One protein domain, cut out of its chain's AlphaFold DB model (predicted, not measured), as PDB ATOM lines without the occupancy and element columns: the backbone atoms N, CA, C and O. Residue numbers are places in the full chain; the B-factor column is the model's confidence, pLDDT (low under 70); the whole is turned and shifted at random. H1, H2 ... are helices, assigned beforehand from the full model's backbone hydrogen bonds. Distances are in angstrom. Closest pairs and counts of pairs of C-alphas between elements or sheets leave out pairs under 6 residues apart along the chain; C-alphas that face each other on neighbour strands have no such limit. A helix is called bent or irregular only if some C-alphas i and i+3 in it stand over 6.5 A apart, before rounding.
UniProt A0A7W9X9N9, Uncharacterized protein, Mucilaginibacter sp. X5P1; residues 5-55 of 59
ATOM      1  N   ASN A   5      -8.290  14.544 -35.510       72.75
ATOM      2  CA  ASN A   5      -9.011  14.425 -34.244       72.75
ATOM      3  C   ASN A   5      -8.090  14.292 -33.023       72.75
ATOM      4  O   ASN A   5      -8.489  14.675 -31.929       72.75
ATOM      5  N   LEU A   6      -6.879  13.753 -33.188       73.81
ATOM      6  CA  LEU A   6      -5.932  13.541 -32.092       73.81
ATOM      7  C   LEU A   6      -5.306  14.874 -31.667       73.81
ATOM      8  O   LEU A   6      -5.443  15.278 -30.519       73.81
ATOM      9  N   VAL A   7      -4.777  15.615 -32.645       78.69
ATOM     10  CA  VAL A   7      -4.231  16.966 -32.445       78.69
ATOM     11  C   VAL A   7      -5.302  17.930 -31.929       78.69
ATOM     12  O   VAL A   7      -5.038  18.720 -31.029       78.69
ATOM     13  N   LEU A   8      -6.528  17.852 -32.460       81.50
ATOM     14  CA  LEU A   8      -7.635  18.695 -32.005       81.50
ATOM     15  C   LEU A   8      -8.012  18.409 -30.544       81.50
ATOM     16  O   LEU A   8      -8.262  19.345 -29.788       81.50
ATOM     17  N   ALA A   9      -8.041  17.138 -30.138       82.38
ATOM     18  CA  ALA A   9      -8.354  16.769 -28.760       82.38
ATOM     19  C   ALA A   9      -7.273  17.239 -27.775       82.38
ATOM     20  O   ALA A   9      -7.614  17.754 -26.712       82.38
ATOM     21  N   ASP A  10      -5.997  17.117 -28.142       82.12
ATOM     22  CA  ASP A  10      -4.887  17.575 -27.304       82.12
ATOM     23  C   ASP A  10      -4.869  19.110 -27.200       82.12
ATOM     24  O   ASP A  10      -4.707  19.663 -26.113       82.12
ATOM     25  N   ALA A  11      -5.144  19.820 -28.301       85.38
ATOM     26  CA  ALA A  11      -5.277  21.277 -28.295       85.38
ATOM     27  C   ALA A  11      -6.445  21.755 -27.411       85.38
ATOM     28  O   ALA A  11      -6.291  22.705 -26.643       85.38
ATOM     29  N   LEU A  12      -7.597  21.076 -27.473       86.81
ATOM     30  CA  LEU A  12      -8.741  21.358 -26.599       86.81
ATOM     31  C   LEU A  12      -8.412  21.090 -25.126       86.81
ATOM     32  O   LEU A  12      -8.809  21.872 -24.264       86.81
ATOM     33  N   PHE A  13      -7.657  20.031 -24.828       87.75
ATOM     34  CA  PHE A  13      -7.205  19.743 -23.468       87.75
ATOM     35  C   PHE A  13      -6.319  20.869 -22.914       87.75
ATOM     36  O   PHE A  13      -6.563  21.354 -21.807       87.75
ATOM     37  N   VAL A  14      -5.351  21.344 -23.702       86.88
ATOM     38  CA  VAL A  14      -4.485  22.476 -23.326       86.88
ATOM     39  C   VAL A  14      -5.295  23.765 -23.143       86.88
ATOM     40  O   VAL A  14      -5.053  24.507 -22.193       86.88
ATOM     41  N   PHE A  15      -6.289  24.016 -23.999       89.25
ATOM     42  CA  PHE A  15      -7.175  25.179 -23.891       89.25
ATOM     43  C   PHE A  15      -8.036  25.163 -22.616       89.25
ATOM     44  O   PHE A  15      -8.221  26.185 -21.960       89.25
ATOM     45  N   VAL A  16      -8.555  24.000 -22.223       87.69
ATOM     46  CA  VAL A  16      -9.307  23.867 -20.966       87.69
ATOM     47  C   VAL A  16      -8.387  24.088 -19.763       87.69
ATOM     48  O   VAL A  16      -8.761  24.790 -18.824       87.69
ATOM     49  N   LEU A  17      -7.163  23.558 -19.804       86.94
ATOM     50  CA  LEU A  17      -6.144  23.779 -18.774       86.94
ATOM     51  C   LEU A  17      -5.797  25.261 -18.595       86.94
ATOM     52  O   LEU A  17      -5.725  25.739 -17.460       86.94
ATOM     53  N   SER A  18      -5.617  26.000 -19.692       87.06
ATOM     54  CA  SER A  18      -5.334  27.436 -19.625       87.06
ATOM     55  C   SER A  18      -6.518  28.222 -19.060       87.06
ATOM     56  O   SER A  18      -6.312  29.070 -18.193       87.06
ATOM     57  N   MET A  19      -7.754  27.885 -19.443       87.31
ATOM     58  CA  MET A  19      -8.965  28.492 -18.874       87.31
ATOM     59  C   MET A  19      -9.087  28.257 -17.364       87.31
ATOM     60  O   MET A  19      -9.347  29.205 -16.621       87.31
ATOM     61  N   ILE A  20      -8.838  27.029 -16.895       86.44
ATOM     62  CA  ILE A  20      -8.836  26.690 -15.460       86.44
ATOM     63  C   ILE A  20      -7.784  27.516 -14.711       86.44
ATOM     64  O   ILE A  20      -8.051  27.999 -13.608       86.44
ATOM     65  N   ASN A  21      -6.597  27.692 -15.299       83.81
ATOM     66  CA  ASN A  21      -5.532  28.489 -14.699       83.81
ATOM     67  C   ASN A  21      -5.910  29.978 -14.609       83.81
ATOM     68  O   ASN A  21      -5.708  30.596 -13.567       83.81
ATOM     69  N   MET A  22      -6.524  30.541 -15.657       86.88
ATOM     70  CA  MET A  22      -6.971  31.942 -15.669       86.88
ATOM     71  C   MET A  22      -8.098  32.235 -14.667       86.88
ATOM     72  O   MET A  22      -8.237  33.374 -14.231       86.88
ATOM     73  N   THR A  23      -8.898  31.234 -14.289       86.75
ATOM     74  CA  THR A  23     -10.003  31.389 -13.320       86.75
ATOM     75  C   THR A  23      -9.640  31.001 -11.883       86.75
ATOM     76  O   THR A  23     -10.532  30.918 -11.037       86.75
ATOM     77  N   ASP A  24      -8.359  30.739 -11.579       83.69
ATOM     78  CA  ASP A  24      -7.920  30.170 -10.289       83.69
ATOM     79  C   ASP A  24      -8.697  28.877  -9.920       83.69
ATOM     80  O   ASP A  24      -8.854  28.519  -8.746       83.69
ATOM     81  N   GLY A  25      -9.194  28.136 -10.921       76.75
ATOM     82  CA  GLY A  25     -10.065  26.973 -10.724       76.75
ATOM     83  C   GLY A  25      -9.389  25.853  -9.933       76.75
ATOM     84  O   GLY A  25     -10.035  25.181  -9.126       76.75
ATOM     85  N   PHE A  26      -8.068  25.714 -10.082       78.44
ATOM     86  CA  PHE A  26      -7.271  24.795  -9.272       78.44
ATOM     87  C   PHE A  26      -7.236  25.176  -7.793       78.44
ATOM     88  O   PHE A  26      -7.305  24.277  -6.968       78.44
ATOM     89  N   LYS A  27      -7.198  26.463  -7.425       80.62
ATOM     90  CA  LYS A  27      -7.208  26.860  -6.006       80.62
ATOM     91  C   LYS A  27      -8.545  26.558  -5.338       80.62
ATOM     92  O   LYS A  27      -8.568  26.179  -4.173       80.62
ATOM     93  N   LYS A  28      -9.655  26.719  -6.065       81.81
ATOM     94  CA  LYS A  28     -11.002  26.502  -5.514       81.81
ATOM     95  C   LYS A  28     -11.398  25.030  -5.445       81.81
ATOM     96  O   LYS A  28     -12.065  24.634  -4.501       81.81
ATOM     97  N   ASN A  29     -10.992  24.227  -6.426       85.88
ATOM     98  CA  ASN A  29     -11.544  22.885  -6.632       85.88
ATOM     99  C   ASN A  29     -10.460  21.811  -6.843       85.88
ATOM    100  O   ASN A  29     -10.699  20.814  -7.527       85.88
ATOM    101  N   MET A  30      -9.269  21.998  -6.256       81.81
ATOM    102  CA  MET A  30      -8.088  21.136  -6.442       81.81
ATOM    103  C   MET A  30      -8.378  19.640  -6.272       81.81
ATOM    104  O   MET A  30      -7.864  18.824  -7.032       81.81
ATOM    105  N   ILE A  31      -9.220  19.288  -5.297       84.56
ATOM    106  CA  ILE A  31      -9.544  17.898  -4.943       84.56
ATOM    107  C   ILE A  31     -10.224  17.164  -6.105       84.56
ATOM    108  O   ILE A  31      -9.985  15.979  -6.298       84.56
ATOM    109  N   ILE A  32     -11.048  17.861  -6.892       84.94
ATOM    110  CA  ILE A  32     -11.782  17.268  -8.016       84.94
ATOM    111  C   ILE A  32     -11.017  17.488  -9.323       84.94
ATOM    112  O   ILE A  32     -10.826  16.552 -10.095       84.94
ATOM    113  N   LEU A  33     -10.543  18.713  -9.565       84.12
ATOM    114  CA  LEU A  33      -9.866  19.078 -10.812       84.12
ATOM    115  C   LEU A  33      -8.480  18.446 -10.957       84.12
ATOM    116  O   LEU A  33      -8.107  18.081 -12.068       84.12
ATOM    117  N   GLY A  34      -7.736  18.272  -9.864       84.62
ATOM    118  CA  GLY A  34      -6.416  17.635  -9.876       84.62
ATOM    119  C   GLY A  34      -6.451  16.215 -10.451       84.62
ATOM    120  O   GLY A  34      -5.798  15.964 -11.469       84.62
ATOM    121  N   PRO A  35      -7.245  15.296  -9.870       88.88
ATOM    122  CA  PRO A  35      -7.407  13.947 -10.405       88.88
ATOM    123  C   PRO A  35      -7.932  13.934 -11.842       88.88
ATOM    124  O   PRO A  35      -7.441  13.162 -12.664       88.88
ATOM    125  N   LEU A  36      -8.888  14.811 -12.169       87.69
ATOM    126  CA  LEU A  36      -9.483  14.874 -13.507       87.69
ATOM    127  C   LEU A  36      -8.442  15.225 -14.578       87.69
ATOM    128  O   LEU A  36      -8.368  14.574 -15.620       87.69
ATOM    129  N   VAL A  37      -7.608  16.227 -14.297       88.12
ATOM    130  CA  VAL A  37      -6.535  16.680 -15.190       88.12
ATOM    131  C   VAL A  37      -5.458  15.606 -15.329       88.12
ATOM    132  O   VAL A  37      -4.999  15.351 -16.440       88.12
ATOM    133  N   MET A  38      -5.104  14.923 -14.236       88.06
ATOM    134  CA  MET A  38      -4.151  13.808 -14.267       88.06
ATOM    135  C   MET A  38      -4.642  12.649 -15.141       88.06
ATOM    136  O   MET A  38      -3.902  12.167 -15.999       88.06
ATOM    137  N   ILE A  39      -5.896  12.219 -14.974       89.19
ATOM    138  CA  ILE A  39      -6.485  11.134 -15.775       89.19
ATOM    139  C   ILE A  39      -6.562  11.538 -17.252       89.19
ATOM    140  O   ILE A  39      -6.218  10.748 -18.138       89.19
ATOM    141  N   ALA A  40      -6.980  12.773 -17.535       87.12
ATOM    142  CA  ALA A  40      -7.049  13.292 -18.895       87.12
ATOM    143  C   ALA A  40      -5.665  13.337 -19.567       87.12
ATOM    144  O   ALA A  40      -5.534  12.911 -20.718       87.12
ATOM    145  N   PHE A  41      -4.621  13.749 -18.840       88.06
ATOM    146  CA  PHE A  41      -3.244  13.736 -19.332       88.06
ATOM    147  C   PHE A  41      -2.763  12.315 -19.658       88.06
ATOM    148  O   PHE A  41      -2.294  12.064 -20.770       88.06
ATOM    149  N   ILE A  42      -2.958  11.357 -18.743       89.69
ATOM    150  CA  ILE A  42      -2.612   9.941 -18.970       89.69
ATOM    151  C   ILE A  42      -3.327   9.406 -20.218       89.69
ATOM    152  O   ILE A  42      -2.721   8.730 -21.050       89.69
ATOM    153  N   THR A  43      -4.602   9.751 -20.391       87.44
ATOM    154  CA  THR A  43      -5.396   9.319 -21.549       87.44
ATOM    155  C   THR A  43      -4.859   9.897 -22.861       87.44
ATOM    156  O   THR A  43      -4.883   9.207 -23.881       87.44
ATOM    157  N   CYS A  44      -4.355  11.136 -22.865       86.06
ATOM    158  CA  CYS A  44      -3.698  11.721 -24.040       86.06
ATOM    159  C   CYS A  44      -2.401  10.971 -24.374       86.06
ATOM    160  O   CYS A  44      -2.224  10.540 -25.513       86.06
ATOM    161  N   VAL A  45      -1.554  10.695 -23.374       86.12
ATOM    162  CA  VAL A  45      -0.300   9.940 -23.558       86.12
ATOM    163  C   VAL A  45      -0.565   8.534 -24.103       86.12
ATOM    164  O   VAL A  45       0.024   8.141 -25.110       86.12
ATOM    165  N   VAL A  46      -1.490   7.781 -23.498       86.62
ATOM    166  CA  VAL A  46      -1.846   6.422 -23.947       86.62
ATOM    167  C   VAL A  46      -2.379   6.437 -25.378       86.62
ATOM    168  O   VAL A  46      -2.022   5.578 -26.183       86.62
ATOM    169  N   ARG A  47      -3.202   7.431 -25.725       84.06
ATOM    170  CA  ARG A  47      -3.732   7.597 -27.082       84.06
ATOM    171  C   ARG A  47      -2.629   7.888 -28.091       84.06
ATOM    172  O   ARG A  47      -2.649   7.301 -29.171       84.06
ATOM    173  N   HIS A  48      -1.656   8.724 -27.729       79.75
ATOM    174  CA  HIS A  48      -0.488   8.997 -28.559       79.75
ATOM    175  C   HIS A  48       0.344   7.723 -28.766       79.75
ATOM    176  O   HIS A  48       0.646   7.374 -29.903       79.75
ATOM    177  N   ILE A  49       0.616   6.956 -27.705       83.62
ATOM    178  CA  ILE A  49       1.338   5.674 -27.789       83.62
ATOM    179  C   ILE A  49       0.592   4.670 -28.678       83.62
ATOM    180  O   ILE A  49       1.202   4.033 -29.539       83.62
ATOM    181  N   ASN A  50      -0.726   4.529 -28.509       82.25
ATOM    182  CA  ASN A  50      -1.527   3.614 -29.324       82.25
ATOM    183  C   ASN A  50      -1.557   4.039 -30.792       82.25
ATOM    184  O   ASN A  50      -1.403   3.193 -31.674       82.25
ATOM    185  N   TYR A  51      -1.705   5.337 -31.056       76.62
ATOM    186  CA  TYR A  51      -1.636   5.866 -32.409       76.62
ATOM    187  C   TYR A  51      -0.274   5.565 -33.040       76.62
ATOM    188  O   TYR A  51      -0.219   4.981 -34.118       76.62
ATOM    189  N   TYR A  52       0.819   5.825 -32.320       75.06
ATOM    190  CA  TYR A  52       2.177   5.475 -32.742       75.06
ATOM    191  C   TYR A  52       2.343   3.988 -33.041       75.06
ATOM    192  O   TYR A  52       2.902   3.631 -34.076       75.06
ATOM    193  N   LYS A  53       1.849   3.108 -32.166       76.12
ATOM    194  CA  LYS A  53       1.918   1.655 -32.364       76.12
ATOM    195  C   LYS A  53       1.170   1.227 -33.627       76.12
ATOM    196  O   LYS A  53       1.632   0.331 -34.332       76.12
ATOM    197  N   GLN A  54       0.046   1.879 -33.924       76.38
ATOM    198  CA  GLN A  54      -0.786   1.578 -35.085       76.38
ATOM    199  C   GLN A  54      -0.203   2.129 -36.394       76.38
ATOM    200  O   GLN A  54      -0.253   1.445 -37.412       76.38
ATOM    201  N   THR A  55       0.367   3.339 -36.394       75.75
ATOM    202  CA  THR A  55       0.877   3.982 -37.618       75.75
ATOM    203  C   THR A  55       2.387   3.874 -37.821       75.75
ATOM    204  O   THR A  55       2.855   4.189 -38.914       75.75
TER     205      THR A  55
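Overview. This is residues 5 to 55 of the 59 residues of an uncharacterized protein of Mucilaginibacter sp. X5P1 (UniProt A0A7W9X9N9). Two long helices, H1 and then the longer H2, run side by side in opposite ways as a helical hairpin, the chain folding back between them at one end of a rod. The far end of H2 reaches beyond the first residue of H1. The printed part has 51 residues with two named helices and no named strand: the class is all helix. It is loose, with a radius of gyration of the C-alphas of 12.8 A, and spans 41 by 19 by 9 A.

Arrangement. H1, residues 5 to 22, and H2, residues 25 to 55, touch and form a helical hairpin. Their closest C-alphas, those of Ile 20 and Phe 26, are 6.7 A apart. They run opposite ways at a shallow tilt of 17 degrees, though the line of H2 is a rough one. Every O i to N i+4 pair is within hydrogen-bond range in H1, and 24 of 27 are in H2.

Along the chain. H1 measures 25.6 A from C-alpha 5 at (-9.011, 14.425, -34.244) to C-alpha 22. H2 measures 37.0 A and ends with C-alpha 55 at (0.877, 3.982, -37.618). H2 is irregular, with C-alphas 28 and 31 8.7 A apart, and has a kink of 91 degrees near residue 32.

Size, cuts and confidence. The two C-alphas farthest apart, those of Lys 28 and Thr 55, are 41.0 A apart. The link from H1 to H2 is tight, and the printed part has no cut. Mean pLDDT of the printed part is 83.7, and no printed residue is under 70.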